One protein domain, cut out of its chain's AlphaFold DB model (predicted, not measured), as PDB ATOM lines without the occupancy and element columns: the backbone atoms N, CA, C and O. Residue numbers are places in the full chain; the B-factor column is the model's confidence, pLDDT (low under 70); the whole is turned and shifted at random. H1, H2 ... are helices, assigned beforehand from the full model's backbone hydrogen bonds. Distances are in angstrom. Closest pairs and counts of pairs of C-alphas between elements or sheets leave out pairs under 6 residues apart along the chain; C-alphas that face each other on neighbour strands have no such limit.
ATOM      1  N   LYS A   2     -33.147  12.450  49.146       81.69
ATOM      2  CA  LYS A   2     -34.235  11.981  50.025       81.69
ATOM      3  C   LYS A   2     -35.190  11.069  49.248       81.69
ATOM      4  O   LYS A   2     -35.455  11.333  48.075       81.69
ATOM      5  N   THR A   3     -35.707  10.026  49.881       87.12
ATOM      6  CA  THR A   3     -36.756   9.157  49.328       87.12
ATOM      7  C   THR A   3     -38.087   9.907  49.200       87.12
ATOM      8  O   THR A   3     -38.310  10.924  49.856       87.12
ATOM      9  N   THR A   4     -39.008   9.401  48.376       88.12
ATOM     10  CA  THR A   4     -40.355   9.981  48.214       88.12
ATOM     11  C   THR A   4     -41.123  10.044  49.541       88.12
ATOM     12  O   THR A   4     -41.806  11.029  49.811       88.12
ATOM     13  N   ASN A   5     -40.960   9.036  50.406       89.44
ATOM     14  CA  ASN A   5     -41.600   9.000  51.724       89.44
ATOM     15  C   ASN A   5     -41.034  10.073  52.662       89.44
ATOM     16  O   ASN A   5     -41.799  10.765  53.330       89.44
ATOM     17  N   GLU A   6     -39.711  10.257  52.672       91.62
ATOM     18  CA  GLU A   6     -39.077  11.331  53.441       91.62
ATOM     19  C   GLU A   6     -39.499  12.715  52.936       91.62
ATOM     20  O   GLU A   6     -39.795  13.587  53.746       91.62
ATOM     21  N   LEU A   7     -39.579  12.917  51.615       92.12
ATOM     22  CA  LEU A   7     -40.067  14.172  51.031       92.12
ATOM     23  C   LEU A   7     -41.508  14.467  51.445       92.12
ATOM     24  O   LEU A   7     -41.815  15.584  51.851       92.12
ATOM     25  N   ASN A   8     -42.385  13.464  51.380       93.38
ATOM     26  CA  ASN A   8     -43.775  13.624  51.783       93.38
ATOM     27  C   ASN A   8     -43.906  13.947  53.280       93.38
ATOM     28  O   ASN A   8     -44.728  14.785  53.657       93.38
ATOM     29  N   TYR A   9     -43.079  13.327  54.126       94.25
ATOM     30  CA  TYR A   9     -43.012  13.651  55.551       94.25
ATOM     31  C   TYR A   9     -42.554  15.097  55.781       94.25
ATOM     32  O   TYR A   9     -43.232  15.836  56.494       94.25
ATOM     33  N   ILE A  10     -41.456  15.520  55.140       94.12
ATOM     34  CA  ILE A  10     -40.930  16.892  55.239       94.12
ATOM     35  C   ILE A  10     -41.999  17.899  54.813       94.12
ATOM     36  O   ILE A  10     -42.278  18.841  55.555       94.12
ATOM     37  N   TYR A  11     -42.638  17.679  53.661       95.31
ATOM     38  CA  TYR A  11     -43.708  18.538  53.163       95.31
ATOM     39  C   TYR A  11     -44.877  18.622  54.148       95.31
ATOM     40  O   TYR A  11     -45.268  19.716  54.542       95.31
ATOM     41  N   THR A  12     -45.419  17.476  54.568       94.56
ATOM     42  CA  THR A  12     -46.618  17.426  55.418       94.56
ATOM     43  C   THR A  12     -46.358  18.066  56.775       94.56
ATOM     44  O   THR A  12     -47.158  18.880  57.230       94.56
ATOM     45  N   LYS A  13     -45.217  17.753  57.399       95.25
ATOM     46  CA  LYS A  13     -44.823  18.354  58.674       95.25
ATOM     47  C   LYS A  13     -44.676  19.868  58.545       95.25
ATOM     48  O   LYS A  13     -45.330  20.600  59.273       95.25
ATOM     49  N   THR A  14     -43.894  20.332  57.568       95.19
ATOM     50  CA  THR A  14     -43.653  21.774  57.383       95.19
ATOM     51  C   THR A  14     -44.933  22.528  57.053       95.19
ATOM     52  O   THR A  14     -45.126  23.645  57.518       95.19
ATOM     53  N   LYS A  15     -45.827  21.921  56.265       96.06
ATOM     54  CA  LYS A  15     -47.130  22.501  55.948       96.06
ATOM     55  C   LYS A  15     -47.974  22.680  57.213       96.06
ATOM     56  O   LYS A  15     -48.529  23.754  57.406       96.06
ATOM     57  N   ASN A  16     -48.049  21.656  58.063       93.81
ATOM     58  CA  ASN A  16     -48.816  21.726  59.305       93.81
ATOM     59  C   ASN A  16     -48.224  22.765  60.269       93.81
ATOM     60  O   ASN A  16     -48.969  23.556  60.842       93.81
ATOM     61  N   ASP A  17     -46.896  22.802  60.403       93.12
ATOM     62  CA  ASP A  17     -46.202  23.791  61.234       93.12
ATOM     63  C   ASP A  17     -46.467  25.216  60.711       93.12
ATOM     64  O   ASP A  17     -46.790  26.116  61.481       93.12
ATOM     65  N   PHE A  18     -46.426  25.418  59.391       93.31
ATOM     66  CA  PHE A  18     -46.770  26.690  58.755       93.31
ATOM     67  C   PHE A  18     -48.223  27.115  59.034       93.31
ATOM     68  O   PHE A  18     -48.464  28.247  59.451       93.31
ATOM     69  N   GLU A  19     -49.194  26.215  58.857       90.94
ATOM     70  CA  GLU A  19     -50.614  26.485  59.133       90.94
ATOM     71  C   GLU A  19     -50.875  26.793  60.619       90.94
ATOM     72  O   GLU A  19     -51.702  27.654  60.945       90.94
ATOM     73  N   TYR A  20     -50.134  26.144  61.520       89.62
ATOM     74  CA  TYR A  20     -50.162  26.423  62.954       89.62
ATOM     75  C   TYR A  20     -49.649  27.836  63.270       89.62
ATOM     76  O   TYR A  20     -50.327  28.585  63.977       89.62
ATOM     77  N   LEU A  21     -48.507  28.249  62.701       88.44
ATOM     78  CA  LEU A  21     -47.970  29.608  62.885       88.44
ATOM     79  C   LEU A  21     -48.945  30.686  62.393       88.44
ATOM     80  O   LEU A  21     -49.148  31.699  63.065       88.44
ATOM     81  N   LEU A  22     -49.596  30.453  61.248       84.38
ATOM     82  CA  LEU A  22     -50.598  31.374  60.712       84.38
ATOM     83  C   LEU A  22     -51.817  31.506  61.626       84.38
ATOM     84  O   LEU A  22     -52.319  32.613  61.833       84.38
ATOM     85  N   SER A  23     -52.272  30.391  62.196       82.88
ATOM     86  CA  SER A  23     -53.470  30.341  63.038       82.88
ATOM     87  C   SER A  23     -53.260  31.002  64.405       82.88
ATOM     88  O   SER A  23     -54.160  31.681  64.899       82.88
ATOM     89  N   ASN A  24     -52.068  30.874  64.999       76.25
ATOM     90  CA  ASN A  24     -51.757  31.474  66.305       76.25
ATOM     91  C   ASN A  24     -51.378  32.956  66.239       76.25
ATOM     92  O   ASN A  24     -51.104  33.564  67.270       76.25
ATOM     93  N   LYS A  25     -51.349  33.551  65.038       66.88
ATOM     94  CA  LYS A  25     -50.864  34.922  64.795       66.88
ATOM     95  C   LYS A  25     -49.430  35.162  65.304       66.88
ATOM     96  O   LYS A  25     -48.991  36.310  65.369       66.88
ATOM     97  N   GLU A  26     -48.681  34.100  65.600       65.69
ATOM     98  CA  GLU A  26     -47.265  34.147  65.952       65.69
ATOM     99  C   GLU A  26     -46.442  34.312  64.676       65.69
ATOM    100  O   GLU A  26     -45.861  33.377  64.127       65.69
ATOM    101  N   ARG A  27     -46.413  35.544  64.167       71.25
ATOM    102  CA  ARG A  27     -45.602  35.897  63.002       71.25
ATOM    103  C   ARG A  27     -44.159  36.163  63.427       71.25
ATOM    104  O   ARG A  27     -43.718  37.308  63.470       71.25
ATOM    105  N   ASN A  28     -43.440  35.097  63.778       82.44
ATOM    106  CA  ASN A  28     -42.027  35.160  64.142       82.44
ATOM    107  C   ASN A  28     -41.141  34.817  62.936       82.44
ATOM    108  O   ASN A  28     -41.219  33.727  62.369       82.44
ATOM    109  N   GLN A  29     -40.273  35.759  62.579       87.44
ATOM    110  CA  GLN A  29     -39.323  35.635  61.481       87.44
ATOM    111  C   GLN A  29     -38.419  34.398  61.606       87.44
ATOM    112  O   GLN A  29     -38.226  33.693  60.616       87.44
ATOM    113  N   ASP A  30     -37.901  34.108  62.801       89.12
ATOM    114  CA  ASP A  30     -36.953  33.009  63.021       89.12
ATOM    115  C   ASP A  30     -37.621  31.644  62.817       89.12
ATOM    116  O   ASP A  30     -37.017  30.720  62.271       89.12
ATOM    117  N   LEU A  31     -38.905  31.532  63.179       91.00
ATOM    118  CA  LEU A  31     -39.691  30.320  62.944       91.00
ATOM    119  C   LEU A  31     -39.903  30.088  61.445       91.00
ATOM    120  O   LEU A  31     -39.699  28.975  60.967       91.00
ATOM    121  N   PHE A  32     -40.227  31.130  60.674       91.94
ATOM    122  CA  PHE A  32     -40.362  31.008  59.217       91.94
ATOM    123  C   PHE A  32     -39.034  30.669  58.525       91.94
ATOM    124  O   PHE A  32     -39.010  29.827  57.625       91.94
ATOM    125  N   VAL A  33     -37.921  31.254  58.977       91.88
ATOM    126  CA  VAL A  33     -36.563  30.902  58.524       91.88
ATOM    127  C   VAL A  33     -36.261  29.423  58.797       91.88
ATOM    128  O   VAL A  33     -35.791  28.713  57.906       91.88
ATOM    129  N   ALA A  34     -36.617  28.910  59.979       91.69
ATOM    130  CA  ALA A  34     -36.459  27.494  60.311       91.69
ATOM    131  C   ALA A  34     -37.295  26.568  59.404       91.69
ATOM    132  O   ALA A  34     -36.803  25.516  58.984       91.69
ATOM    133  N   LEU A  35     -38.524  26.961  59.044       93.81
ATOM    134  CA  LEU A  35     -39.341  26.199  58.090       93.81
ATOM    135  C   LEU A  35     -38.695  26.146  56.698       93.81
ATOM    136  O   LEU A  35     -38.693  25.086  56.070       93.81
ATOM    137  N   ILE A  36     -38.097  27.250  56.233       93.50
ATOM    138  CA  ILE A  36     -37.351  27.271  54.966       93.50
ATOM    139  C   ILE A  36     -36.171  26.296  55.033       93.50
ATOM    140  O   ILE A  36     -36.031  25.467  54.137       93.50
ATOM    141  N   HIS A  37     -35.371  26.318  56.105       92.06
ATOM    142  CA  HIS A  37     -34.262  25.367  56.283       92.06
ATOM    143  C   HIS A  37     -34.714  23.904  56.300       92.06
ATOM    144  O   HIS A  37     -34.019  23.026  55.790       92.06
ATOM    145  N   HIS A  38     -35.886  23.607  56.859       91.56
ATOM    146  CA  HIS A  38     -36.416  22.247  56.824       91.56
ATOM    147  C   HIS A  38     -36.786  21.813  55.393       91.56
ATOM    148  O   HIS A  38     -36.614  20.647  55.022       91.56
ATOM    149  N   LEU A  39     -37.222  22.759  54.557       92.88
ATOM    150  CA  LEU A  39     -37.563  22.527  53.154       92.88
ATOM    151  C   LEU A  39     -36.339  22.412  52.235       92.88
ATOM    152  O   LEU A  39     -36.441  21.768  51.193       92.88
ATOM    153  N   THR A  40     -35.159  22.899  52.630       90.19
ATOM    154  CA  THR A  40     -33.931  22.806  51.815       90.19
ATOM    155  C   THR A  40     -33.269  21.420  51.802       90.19
ATOM    156  O   THR A  40     -32.178  21.246  51.259       90.19
ATOM    157  N   LEU A  41     -33.935  20.393  52.348       88.31
ATOM    158  CA  LEU A  41     -33.560  18.975  52.240       88.31
ATOM    159  C   LEU A  41     -32.120  18.671  52.692       88.31
ATOM    160  O   LEU A  41     -31.409  17.897  52.045       88.31
ATOM    161  N   ASN A  42     -31.715  19.251  53.824       81.44
ATOM    162  CA  ASN A  42     -30.373  19.179  54.419       81.44
ATOM    163  C   ASN A  42     -29.287  20.003  53.705       81.44
ATOM    164  O   ASN A  42     -28.131  19.950  54.128       81.44
ATOM    165  N   LYS A  43     -29.609  20.764  52.650       88.12
ATOM    166  CA  LYS A  43     -28.676  21.776  52.145       88.12
ATOM    167  C   LYS A  43     -28.681  22.984  53.073       88.12
ATOM    168  O   LYS A  43     -29.744  23.485  53.439       88.12
ATOM    169  N   GLN A  44     -27.491  23.433  53.444       86.88
ATOM    170  CA  GLN A  44     -27.309  24.629  54.253       86.88
ATOM    171  C   GLN A  44     -27.280  25.849  53.337       86.88
ATOM    172  O   GLN A  44     -26.561  25.859  52.340       86.88
ATOM    173  N   PHE A  45     -28.085  26.842  53.689       90.44
ATOM    174  CA  PHE A  45     -28.137  28.149  53.052       90.44
ATOM    175  C   PHE A  45     -28.137  29.182  54.167       90.44
ATOM    176  O   PHE A  45     -28.862  28.998  55.140       90.44
ATOM    177  N   ASN A  46     -27.372  30.258  54.047       90.69
ATOM    178  CA  ASN A  46     -27.302  31.286  55.090       90.69
ATOM    179  C   ASN A  46     -28.296  32.410  54.781       90.69
ATOM    180  O   ASN A  46     -27.912  33.513  54.407       90.69
ATOM    181  N   ILE A  47     -29.596  32.113  54.883       88.75
ATOM    182  CA  ILE A  47     -30.653  33.036  54.430       88.75
ATOM    183  C   ILE A  47     -30.824  34.274  55.310       88.75
ATOM    184  O   ILE A  47     -31.329  35.290  54.833       88.75
ATOM    185  N   TYR A  48     -30.420  34.190  56.576       86.31
ATOM    186  CA  TYR A  48     -30.525  35.274  57.540       86.31
ATOM    187  C   TYR A  48     -29.306  35.275  58.459       86.31
ATOM    188  O   TYR A  48     -29.060  34.305  59.175       86.31
ATOM    189  N   GLU A  49     -28.543  36.363  58.435       82.94
ATOM    190  CA  GLU A  49     -27.334  36.540  59.238       82.94
ATOM    191  C   GLU A  49     -27.201  38.018  59.628       82.94
ATOM    192  O   GLU A  49     -27.558  38.902  58.854       82.94
ATOM    193  N   ASN A  50     -26.718  38.311  60.842       79.81
ATOM    194  CA  ASN A  50     -26.479  39.685  61.314       79.81
ATOM    195  C   ASN A  50     -27.679  40.642  61.149       79.81
ATOM    196  O   ASN A  50     -27.521  41.816  60.822       79.81
ATOM    197  N   ASN A  51     -28.895  40.145  61.390       77.50
ATOM    198  CA  ASN A  51     -30.148  40.877  61.193       77.50
ATOM    199  C   ASN A  51     -30.476  41.290  59.744       77.50
ATOM    200  O   ASN A  51     -31.325  42.161  59.530       77.50
ATOM    201  N   GLN A  52     -29.864  40.647  58.748       83.38
ATOM    202  CA  GLN A  52     -30.086  40.919  57.330       83.38
ATOM    203  C   GLN A  52     -30.388  39.640  56.547       83.38
ATOM    204  O   GLN A  52     -29.873  38.563  56.847       83.38
ATOM    205  N   PHE A  53     -31.247  39.766  55.535       86.69
ATOM    206  CA  PHE A  53     -31.540  38.676  54.610       86.69
ATOM    207  C   PHE A  53     -30.505  38.642  53.494       86.69
ATOM    208  O   PHE A  53     -30.209  39.661  52.874       86.69
ATOM    209  N   ASN A  54     -29.986  37.452  53.213       90.19
ATOM    210  CA  ASN A  54     -29.052  37.253  52.119       90.19
ATOM    211  C   ASN A  54     -29.822  36.877  50.844       90.19
ATOM    212  O   ASN A  54     -30.200  35.721  50.639       90.19
ATOM    213  N   ILE A  55     -30.059  37.869  49.983       88.44
ATOM    214  CA  ILE A  55     -30.805  37.701  48.725       88.44
ATOM    215  C   ILE A  55     -30.126  36.695  47.783       88.44
ATOM    216  O   ILE A  55     -30.809  35.947  47.077       88.44
ATOM    217  N   GLU A  56     -28.793  36.611  47.796       90.00
ATOM    218  CA  GLU A  56     -28.064  35.631  46.989       90.00
ATOM    219  C   GLU A  56     -28.350  34.201  47.461       90.00
ATOM    220  O   GLU A  56     -28.603  33.314  46.647       90.00
ATOM    221  N   GLU A  57     -28.370  33.967  48.774       92.88
ATOM    222  CA  GLU A  57     -28.707  32.659  49.352       92.88
ATOM    223  C   GLU A  57     -30.165  32.274  49.076       92.88
ATOM    224  O   GLU A  57     -30.442  31.131  48.708       92.88
ATOM    225  N   ILE A  58     -31.091  33.232  49.157       92.19
ATOM    226  CA  ILE A  58     -32.494  33.023  48.767       92.19
ATOM    227  C   ILE A  58     -32.583  32.619  47.289       92.19
ATOM    228  O   ILE A  58     -33.261  31.649  46.946       92.19
ATOM    229  N   SER A  59     -31.847  33.302  46.411       92.19
ATOM    230  CA  SER A  59     -31.783  32.964  44.984       92.19
ATOM    231  C   SER A  59     -31.257  31.544  44.759       92.19
ATOM    232  O   SER A  59     -31.807  30.797  43.947       92.19
ATOM    233  N   LYS A  60     -30.239  31.118  45.520       94.38
ATOM    234  CA  LYS A  60     -29.704  29.748  45.450       94.38
ATOM    235  C   LYS A  60     -30.725  28.691  45.882       94.38
ATOM    236  O   LYS A  60     -30.720  27.603  45.308       94.38
ATOM    237  N   ILE A  61     -31.618  28.991  46.830       94.75
ATOM    238  CA  ILE A  61     -32.721  28.083  47.197       94.75
ATOM    239  C   ILE A  61     -33.656  27.862  46.008       94.75
ATOM    240  O   ILE A  61     -34.014  26.722  45.712       94.75
ATOM    241  N   PHE A  62     -34.027  28.925  45.294       94.06
ATOM    242  CA  PHE A  62     -34.885  28.798  44.116       94.06
ATOM    243  C   PHE A  62     -34.207  28.008  42.993       94.06
ATOM    244  O   PHE A  62     -34.795  27.046  42.497       94.06
ATOM    245  N   ARG A  63     -32.929  28.289  42.700       94.25
ATOM    246  CA  ARG A  63     -32.125  27.495  41.750       94.25
ATOM    247  C   ARG A  63     -32.036  26.023  42.141       94.25
ATOM    248  O   ARG A  63     -32.119  25.148  41.288       94.25
ATOM    249  N   PHE A  64     -31.904  25.734  43.435       94.69
ATOM    250  CA  PHE A  64     -31.909  24.362  43.934       94.69
ATOM    251  C   PHE A  64     -33.220  23.636  43.608       94.69
ATOM    252  O   PHE A  64     -33.178  22.500  43.137       94.69
ATOM    253  N   TYR A  65     -34.373  24.277  43.808       94.38
ATOM    254  CA  TYR A  65     -35.656  23.679  43.437       94.38
ATOM    255  C   TYR A  65     -35.861  23.567  41.928       94.38
ATOM    256  O   TYR A  65     -36.433  22.577  41.483       94.38
ATOM    257  N   GLU A  66     -35.409  24.543  41.144       93.56
ATOM    258  CA  GLU A  66     -35.472  24.479  39.680       93.56
ATOM    259  C   GLU A  66     -34.750  23.238  39.141       93.56
ATOM    260  O   GLU A  66     -35.314  22.511  38.322       93.56
ATOM    261  N   GLU A  67     -33.550  22.947  39.652       92.88
ATOM    262  CA  GLU A  67     -32.802  21.743  39.276       92.88
ATOM    263  C   GLU A  67     -33.498  20.460  39.752       92.88
ATOM    264  O   GLU A  67     -33.658  19.532  38.961       92.88
ATOM    265  N   LEU A  68     -34.007  20.416  40.992       92.56
ATOM    266  CA  LEU A  68     -34.775  19.258  41.476       92.56
ATOM    267  C   LEU A  68     -35.985  18.958  40.586       92.56
ATOM    268  O   LEU A  68     -36.188  17.817  40.174       92.56
ATOM    269  N   LEU A  69     -36.765  19.991  40.256       94.00
ATOM    270  CA  LEU A  69     -37.948  19.864  39.411       94.00
ATOM    271  C   LEU A  69     -37.583  19.393  38.005       94.00
ATOM    272  O   LEU A  69     -38.292  18.572  37.435       94.00
ATOM    273  N   LYS A  70     -36.466  19.866  37.452       92.44
ATOM    274  CA  LYS A  70     -35.958  19.425  36.149       92.44
ATOM    275  C   LYS A  70     -35.528  17.964  36.146       92.44
ATOM    276  O   LYS A  70     -35.858  17.237  35.207       92.44
ATOM    277  N   GLU A  71     -34.841  17.518  37.191       91.38
ATOM    278  CA  GLU A  71     -34.446  16.118  37.351       91.38
ATOM    279  C   GLU A  71     -35.666  15.199  37.511       91.38
ATOM    280  O   GLU A  71     -35.754  14.144  36.869       91.38
ATOM    281  N   SER A  72     -36.631  15.585  38.349       92.38
ATOM    282  CA  SER A  72     -37.800  14.755  38.647       92.38
ATOM    283  C   SER A  72     -38.859  14.761  37.553       92.38
ATOM    284  O   SER A  72     -39.534  13.743  37.387       92.38
ATOM    285  N   PHE A  73     -38.969  15.833  36.760       89.81
ATOM    286  CA  PHE A  73     -39.961  15.947  35.686       89.81
ATOM    287  C   PHE A  73     -39.876  14.784  34.688       89.81
ATOM    288  O   PHE A  73     -40.890  14.176  34.352       89.81
ATOM    289  N   ASN A  74     -38.658  14.430  34.266       83.19
ATOM    290  CA  ASN A  74     -38.433  13.357  33.295       83.19
ATOM    291  C   ASN A  74     -38.316  11.964  33.931       83.19
ATOM    292  O   ASN A  74     -38.432  10.962  33.229       83.19
ATOM    293  N   SER A  75     -38.056  11.881  35.239       88.19
ATOM    294  CA  SER A  75     -37.711  10.617  35.899       88.19
ATOM    295  C   SER A  75     -38.837  10.041  36.755       88.19
ATOM    296  O   SER A  75     -39.053   8.830  36.751       88.19
ATOM    297  N   ASN A  76     -39.563  10.873  37.507       91.06
ATOM    298  CA  ASN A  76     -40.563  10.409  38.461       91.06
ATOM    299  C   ASN A  76     -41.641  11.469  38.722       91.06
ATOM    300  O   ASN A  76     -41.470  12.368  39.545       91.06
ATOM    301  N   LYS A  77     -42.812  11.280  38.103       89.62
ATOM    302  CA  LYS A  77     -43.969  12.175  38.248       89.62
ATOM    303  C   LYS A  77     -44.418  12.373  39.701       89.62
ATOM    304  O   LYS A  77     -44.734  13.487  40.095       89.62
ATOM    305  N   SER A  78     -44.444  11.314  40.513       91.50
ATOM    306  CA  SER A  78     -44.859  11.417  41.923       91.50
ATOM    307  C   SER A  78     -43.880  12.267  42.737       91.50
ATOM    308  O   SER A  78     -44.282  13.105  43.546       91.50
ATOM    309  N   ARG A  79     -42.581  12.095  42.473       93.31
ATOM    310  CA  ARG A  79     -41.528  12.913  43.073       93.31
ATOM    311  C   ARG A  79     -41.632  14.372  42.629       93.31
ATOM    312  O   ARG A  79     -41.584  15.243  43.491       93.31
ATOM    313  N   PHE A  80     -41.831  14.612  41.334       94.12
ATOM    314  CA  PHE A  80     -42.021  15.949  40.775       94.12
ATOM    315  C   PHE A  80     -43.157  16.701  41.475       94.12
ATOM    316  O   PHE A  80     -42.960  17.815  41.946       94.12
ATOM    317  N   GLU A  81     -44.319  16.068  41.644       94.00
ATOM    318  CA  GLU A  81     -45.469  16.681  42.324       94.00
ATOM    319  C   GLU A  81     -45.165  17.052  43.787       94.00
ATOM    320  O   GLU A  81     -45.641  18.073  44.288       94.00
ATOM    321  N   LEU A  82     -44.374  16.240  44.497       93.75
ATOM    322  CA  LEU A  82     -43.962  16.538  45.872       93.75
ATOM    323  C   LEU A  82     -42.927  17.661  45.937       93.75
ATOM    324  O   LEU A  82     -43.063  18.562  46.761       93.75
ATOM    325  N   GLU A  83     -41.918  17.639  45.071       94.75
ATOM    326  CA  GLU A  83     -40.918  18.706  44.990       94.75
ATOM    327  C   GLU A  83     -41.563  20.033  44.580       94.75
ATOM    328  O   GLU A  83     -41.240  21.072  45.157       94.75
ATOM    329  N   PHE A  84     -42.554  19.996  43.685       94.06
ATOM    330  CA  PHE A  84     -43.331  21.168  43.297       94.06
ATOM    331  C   PHE A  84     -44.128  21.711  44.481       94.06
ATOM    332  O   PHE A  84     -44.088  22.907  44.757       94.06
ATOM    333  N   LYS A  85     -44.784  20.847  45.261       94.19
ATOM    334  CA  LYS A  85     -45.461  21.258  46.501       94.19
ATOM    335  C   LYS A  85     -44.508  21.885  47.523       94.19
ATOM    336  O   LYS A  85     -44.876  22.888  48.133       94.19
ATOM    337  N   CYS A  86     -43.304  21.340  47.696       95.06
ATOM    338  CA  CYS A  86     -42.280  21.938  48.556       95.06
ATOM    339  C   CYS A  86     -41.856  23.322  48.051       95.06
ATOM    340  O   CYS A  86     -41.844  24.269  48.832       95.06
ATOM    341  N   TYR A  87     -41.589  23.457  46.751       94.88
ATOM    342  CA  TYR A  87     -41.265  24.735  46.114       94.88
ATOM    343  C   TYR A  87     -42.359  25.790  46.348       94.88
ATOM    344  O   TYR A  87     -42.078  26.910  46.774       94.88
ATOM    345  N   LEU A  88     -43.630  25.419  46.151       93.12
ATOM    346  CA  LEU A  88     -44.762  26.307  46.427       93.12
ATOM    347  C   LEU A  88     -44.850  26.692  47.910       93.12
ATOM    348  O   LEU A  88     -45.211  27.824  48.225       93.12
ATOM    349  N   LEU A  89     -44.542  25.769  48.825       94.38
ATOM    350  CA  LEU A  89     -44.550  26.050  50.257       94.38
ATOM    351  C   LEU A  89     -43.429  27.023  50.649       94.38
ATOM    352  O   LEU A  89     -43.683  27.933  51.431       94.38
ATOM    353  N   VAL A  90     -42.239  26.904  50.049       94.56
ATOM    354  CA  VAL A  90     -41.154  27.886  50.216       94.56
ATOM    355  C   VAL A  90     -41.606  29.275  49.775       94.56
ATOM    356  O   VAL A  90     -41.449  30.229  50.534       94.56
ATOM    357  N   ILE A  91     -42.239  29.388  48.600       92.81
ATOM    358  CA  ILE A  91     -42.809  30.660  48.132       92.81
ATOM    359  C   ILE A  91     -43.781  31.236  49.165       92.81
ATOM    360  O   ILE A  91     -43.665  32.403  49.523       92.81
ATOM    361  N   LYS A  92     -44.721  30.423  49.659       91.19
ATOM    362  CA  LYS A  92     -45.721  30.867  50.641       91.19
ATOM    363  C   LYS A  92     -45.087  31.351  51.942       91.19
ATOM    364  O   LYS A  92     -45.494  32.390  52.452       91.19
ATOM    365  N   ILE A  93     -44.082  30.642  52.454       92.56
ATOM    366  CA  ILE A  93     -43.376  31.044  53.675       92.56
ATOM    367  C   ILE A  93     -42.671  32.391  53.478       92.56
ATOM    368  O   ILE A  93     -42.780  33.269  54.331       92.56
ATOM    369  N   PHE A  94     -42.003  32.601  52.342       91.56
ATOM    370  CA  PHE A  94     -41.398  33.900  52.056       91.56
ATOM    371  C   PHE A  94     -42.427  35.019  51.836       91.56
ATOM    372  O   PHE A  94     -42.183  36.152  52.250       91.56
ATOM    373  N   THR A  95     -43.585  34.731  51.236       89.69
ATOM    374  CA  THR A  95     -44.686  35.705  51.144       89.69
ATOM    375  C   THR A  95     -45.137  36.156  52.540       89.69
ATOM    376  O   THR A  95     -45.348  37.344  52.770       89.69
ATOM    377  N   GLU A  96     -45.215  35.242  53.509       88.56
ATOM    378  CA  GLU A  96     -45.536  35.594  54.899       88.56
ATOM    379  C   GLU A  96     -44.405  36.353  55.603       88.56
ATOM    380  O   GLU A  96     -44.670  37.279  56.372       88.56
ATOM    381  N   LEU A  97     -43.141  36.044  55.299       89.25
ATOM    382  CA  LEU A  97     -42.012  36.875  55.731       89.25
ATOM    383  C   LEU A  97     -42.137  38.311  55.198       89.25
ATOM    384  O   LEU A  97     -41.936  39.255  55.960       89.25
ATOM    385  N   CYS A  98     -42.556  38.497  53.941       87.94
ATOM    386  CA  CYS A  98     -42.813  39.829  53.386       87.94
ATOM    387  C   CYS A  98     -43.896  40.571  54.181       87.94
ATOM    388  O   CYS A  98     -43.718  41.750  54.489       87.94
ATOM    389  N   SER A  99     -44.965  39.881  54.603       84.44
ATOM    390  CA  SER A  99     -45.984  40.444  55.505       84.44
ATOM    391  C   SER A  99     -45.386  40.965  56.814       84.44
ATOM    392  O   SER A  99     -45.817  42.009  57.301       84.44
ATOM    393  N   ILE A 100     -44.378  40.293  57.379       85.19
ATOM    394  CA  ILE A 100     -43.653  40.778  58.568       85.19
ATOM    395  C   ILE A 100     -42.805  42.005  58.223       85.19
ATOM    396  O   ILE A 100     -42.832  42.996  58.954       85.19
ATOM    397  N   PHE A 101     -42.082  41.967  57.103       85.00
ATOM    398  CA  PHE A 101     -41.188  43.051  56.685       85.00
ATOM    399  C   PHE A 101     -41.920  44.363  56.430       85.00
ATOM    400  O   PHE A 101     -41.339  45.425  56.628       85.00
ATOM    401  N   THR A 102     -43.205  44.318  56.066       81.38
ATOM    402  CA  THR A 102     -44.019  45.533  55.919       81.38
ATOM    403  C   THR A 102     -43.979  46.432  57.168       81.38
ATOM    404  O   THR A 102     -44.001  47.663  57.049       81.38
ATOM    405  N   LYS A 103     -43.830  45.841  58.362       79.88
ATOM    406  CA  LYS A 103     -43.814  46.540  59.656       79.88
ATOM    407  C   LYS A 103     -42.439  47.080  60.059       79.88
ATOM    408  O   LYS A 103     -42.347  47.812  61.038       79.88
ATOM    409  N   ASP A 104     -41.383  46.762  59.310       80.62
ATOM    410  CA  ASP A 104     -40.006  47.173  59.600       80.62
ATOM    411  C   ASP A 104     -39.412  47.928  58.407       80.62
ATOM    412  O   ASP A 104     -39.152  47.351  57.350       80.62
ATOM    413  N   TYR A 105     -39.159  49.227  58.592       76.50
ATOM    414  CA  TYR A 105     -38.634  50.113  57.552       76.50
ATOM    415  C   TYR A 105     -37.373  49.553  56.878       76.50
ATOM    416  O   TYR A 105     -37.270  49.599  55.655       76.50
ATOM    417  N   LYS A 106     -36.449  48.966  57.653       79.12
ATOM    418  CA  LYS A 106     -35.175  48.447  57.127       79.12
ATOM    419  C   LYS A 106     -35.346  47.169  56.315       79.12
ATOM    420  O   LYS A 106     -34.464  46.821  55.546       79.12
ATOM    421  N   LYS A 107     -36.450  46.441  56.500       82.62
ATOM    422  CA  LYS A 107     -36.673  45.150  55.837       82.62
ATOM    423  C   LYS A 107     -37.559  45.253  54.605       82.62
ATOM    424  O   LYS A 107     -37.579  44.303  53.828       82.62
ATOM    425  N   ARG A 108     -38.260  46.375  54.397       81.44
ATOM    426  CA  ARG A 108     -39.143  46.577  53.234       81.44
ATOM    427  C   ARG A 108     -38.418  46.430  51.902       81.44
ATOM    428  O   ARG A 108     -38.980  45.838  50.992       81.44
ATOM    429  N   GLU A 109     -37.167  46.878  51.810       80.44
ATOM    430  CA  GLU A 109     -36.352  46.713  50.597       80.44
ATOM    431  C   GLU A 109     -36.191  45.240  50.177       80.44
ATOM    432  O   GLU A 109     -36.084  44.928  48.993       80.44
ATOM    433  N   ASN A 110     -36.260  44.304  51.132       83.75
ATOM    434  CA  ASN A 110     -36.165  42.876  50.838       83.75
ATOM    435  C   ASN A 110     -37.406  42.330  50.121       83.75
ATOM    436  O   ASN A 110     -37.309  41.281  49.489       83.75
ATOM    437  N   ILE A 111     -38.555  43.012  50.202       86.31
ATOM    438  CA  ILE A 111     -39.797  42.587  49.541       86.31
ATOM    439  C   ILE A 111     -39.619  42.645  48.018       86.31
ATOM    440  O   ILE A 111     -39.876  41.655  47.331       86.31
ATOM    441  N   GLU A 112     -39.113  43.764  47.490       83.06
ATOM    442  CA  GLU A 112     -38.876  43.922  46.049       83.06
ATOM    443  C   GLU A 112     -37.805  42.937  45.549       83.06
ATOM    444  O   GLU A 112     -38.017  42.245  44.548       83.06
ATOM    445  N   ASN A 113     -36.710  42.776  46.302       86.19
ATOM    446  CA  ASN A 113     -35.658  41.800  45.995       86.19
ATOM    447  C   ASN A 113     -36.193  40.358  45.947       86.19
ATOM    448  O   ASN A 113     -35.849  39.575  45.053       86.19
ATOM    449  N   PHE A 114     -37.069  40.000  46.888       86.38
ATOM    450  CA  PHE A 114     -37.705  38.690  46.921       86.38
ATOM    451  C   PHE A 114     -38.606  38.459  45.698       86.38
ATOM    452  O   PHE A 114     -38.511  37.414  45.046       86.38
ATOM    453  N   PHE A 115     -39.439  39.436  45.328       84.75
ATOM    454  CA  PHE A 115     -40.303  39.313  44.150       84.75
ATOM    455  C   PHE A 115     -39.524  39.222  42.849       84.75
ATOM    456  O   PHE A 115     -39.897  38.441  41.970       84.75
ATOM    457  N   GLN A 116     -38.426  39.967  42.733       86.88
ATOM    458  CA  GLN A 116     -37.549  39.874  41.576       86.88
ATOM    459  C   GLN A 116     -36.957  38.462  41.453       86.88
ATOM    460  O   GLN A 116     -37.077  37.834  40.398       86.88
ATOM    461  N   THR A 117     -36.448  37.911  42.558       89.44
ATOM    462  CA  THR A 117     -35.922  36.537  42.615       89.44
ATOM    463  C   THR A 117     -36.973  35.506  42.182       89.44
ATOM    464  O   THR A 117     -36.702  34.589  41.402       89.44
ATOM    465  N   LEU A 118     -38.215  35.666  42.637       87.00
ATOM    466  CA  LEU A 118     -39.300  34.737  42.326       87.00
ATOM    467  C   LEU A 118     -39.766  34.845  40.867       87.00
ATOM    468  O   LEU A 118     -40.043  33.830  40.218       87.00
ATOM    469  N   LYS A 119     -39.809  36.063  40.316       86.62
ATOM    470  CA  LYS A 119     -40.104  36.312  38.898       86.62
ATOM    471  C   LYS A 119     -39.064  35.647  37.995       86.62
ATOM    472  O   LYS A 119     -39.430  35.028  36.988       86.62
ATOM    473  N   GLU A 120     -37.791  35.732  38.365       89.00
ATOM    474  CA  GLU A 120     -36.697  35.048  37.674       89.00
ATOM    475  C   GLU A 120     -36.834  33.528  37.769       89.00
ATOM    476  O   GLU A 120     -36.784  32.851  36.741       89.00
ATOM    477  N   SER A 121     -37.095  32.998  38.967       90.06
ATOM    478  CA  SER A 121     -37.324  31.565  39.187       90.06
ATOM    479  C   SER A 121     -38.462  31.022  38.321       90.06
ATOM    480  O   SER A 121     -38.297  30.051  37.582       90.06
ATOM    481  N   LYS A 122     -39.617  31.700  38.291       86.50
ATOM    482  CA  LYS A 122     -40.729  31.310  37.408       86.50
ATOM    483  C   LYS A 122     -40.335  31.324  35.936       86.50
ATOM    484  O   LYS A 122     -40.756  30.440  35.192       86.50
ATOM    485  N   SER A 123     -39.620  32.357  35.499       86.88
ATOM    486  CA  SER A 123     -39.207  32.484  34.097       86.88
ATOM    487  C   SER A 123     -38.313  31.310  33.701       86.88
ATOM    488  O   SER A 123     -38.491  30.734  32.631       86.88
ATOM    489  N   MET A 124     -37.445  30.888  34.618       87.88
ATOM    490  CA  MET A 124     -36.568  29.734  34.452       87.88
ATOM    491  C   MET A 124     -37.349  28.417  34.454       87.88
ATOM    492  O   MET A 124     -37.186  27.619  33.534       87.88
ATOM    493  N   LEU A 125     -38.302  28.221  35.372       88.56
ATOM    494  CA  LEU A 125     -39.189  27.049  35.342       88.56
ATOM    495  C   LEU A 125     -39.977  26.944  34.031       88.56
ATOM    496  O   LEU A 125     -40.079  25.857  33.472       88.56
ATOM    497  N   LYS A 126     -40.504  28.060  33.511       85.81
ATOM    498  CA  LYS A 126     -41.209  28.089  32.218       85.81
ATOM    499  C   LYS A 126     -40.300  27.760  31.035       85.81
ATOM    500  O   LYS A 126     -40.781  27.206  30.052       85.81
ATOM    501  N   LEU A 127     -39.026  28.139  31.110       86.19
ATOM    502  CA  LEU A 127     -38.048  27.873  30.060       86.19
ATOM    503  C   LEU A 127     -37.630  26.399  30.042       86.19
ATOM    504  O   LEU A 127     -37.484  25.817  28.970       86.19
ATOM    505  N   PHE A 128     -37.427  25.800  31.217       86.25
ATOM    506  CA  PHE A 128     -36.863  24.452  31.325       86.25
ATOM    507  C   PHE A 128     -37.897  23.335  31.401       86.25
ATOM    508  O   PHE A 128     -37.563  22.196  31.078       86.25
ATOM    509  N   LEU A 129     -39.124  23.629  31.837       88.25
ATOM    510  CA  LEU A 129     -40.148  22.622  32.092       88.25
ATOM    511  C   LEU A 129     -41.401  22.913  31.260       88.25
ATOM    512  O   LEU A 129     -41.980  23.996  31.389       88.25
ATOM    513  N   PRO A 130     -41.895  21.946  30.466       86.94
ATOM    514  CA  PRO A 130     -43.186  22.058  29.802       86.94
ATOM    515  C   PRO A 130     -44.313  21.809  30.820       86.94
ATOM    516  O   PRO A 130     -44.981  20.775  30.807       86.94
ATOM    517  N   LEU A 131     -44.486  22.754  31.746       87.31
ATOM    518  CA  LEU A 131     -45.512  22.715  32.785       87.31
ATOM    519  C   LEU A 131     -46.911  22.729  32.160       87.31
ATOM    520  O   LEU A 131     -47.193  23.519  31.258       87.31
ATOM    521  N   ASP A 132     -47.806  21.892  32.681       88.69
ATOM    522  CA  ASP A 132     -49.204  21.919  32.265       88.69
ATOM    523  C   ASP A 132     -49.924  23.196  32.748       88.69
ATOM    524  O   ASP A 132     -49.446  23.953  33.603       88.69
TER     525      ASP A 132
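AT A GLANCE: This is residues 2 to 132 of the 312 residues of an uncharacterized protein of Halarcobacter mediterraneus (UniProt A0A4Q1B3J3). Five helices run nearly side by side in a bundle, with the longest, H4, in the middle, H1 and H2 packed on one side of it and H3 and H5 on the other. H1 and H4 run one way along the bundle and H2, H3 and H5 the other, and the long link of residues 40 to 54 leads from the end of H2 to the start of H3. The printed part has 131 residues with five named helices, H1 to H5 in chain order, and no named strand; the class is all helix. It is compact, with a radius of gyration of the C-alphas of 14.7 A and spans of 44 by 30 by 26 A.

IN THESE COORDINATES: H1 is residues 4 to 23, 28.4 A long, from C-alpha 4 at (-40.355, 9.981, 48.214). H2 is residues 29 to 39, 15.6 A. H3 is residues 55 to 75, 30.8 A, and H4 is residues 77 to 101, 36.1 A. H5, residues 109 to 128, 29.4 A, ends with C-alpha 128 at (-36.863, 24.452, 31.325).

HOW THE PARTS SIT: H4 is the hub and touches the other four helices. The closest C-alphas of H1 and H4 are those of Tyr 11 and Cys 86, 5.9 A, at a shallow tilt of 25 degrees, the same way. H2 touches H4 at Ile 36 and Val 90, their closest C-alphas, 6.1 A. H1, with residues 10 to 18 alone, touches H2 in a hairpin, closest at the C-alphas of Thr 14 and Leu 35, 6.2 A. H3 and H4 form a hairpin, closest at the C-alphas of Ser 72 and Phe 80, 4.9 A, and H4 touches H3 with residues 79 to 87 alone. H4 and H5 form another, through residues 91 to 101 and 110 to 118 alone, closest at the C-alphas of Cys 98 and Ile 111, 5.6 A. H3 and H5 touch, closest at the C-alphas of Ser 59 and Thr 117, 6.0 A. H2 and H3 are near each other, while H1 is apart from H3 and H5. In H1, H2 and H4 every O i to N i+4 pair is within hydrogen-bond range; in H3 15 of 17 are and in H5 15 of 16.

THE WHOLE: The C-alphas of Ser 75 and Tyr 105, the two farthest apart, are 45.1 A apart. The printed part has no cut, and the link from H2 to H3 is long. Mean pLDDT of the printed part is 88.7; residues 25 to 26 are under 70.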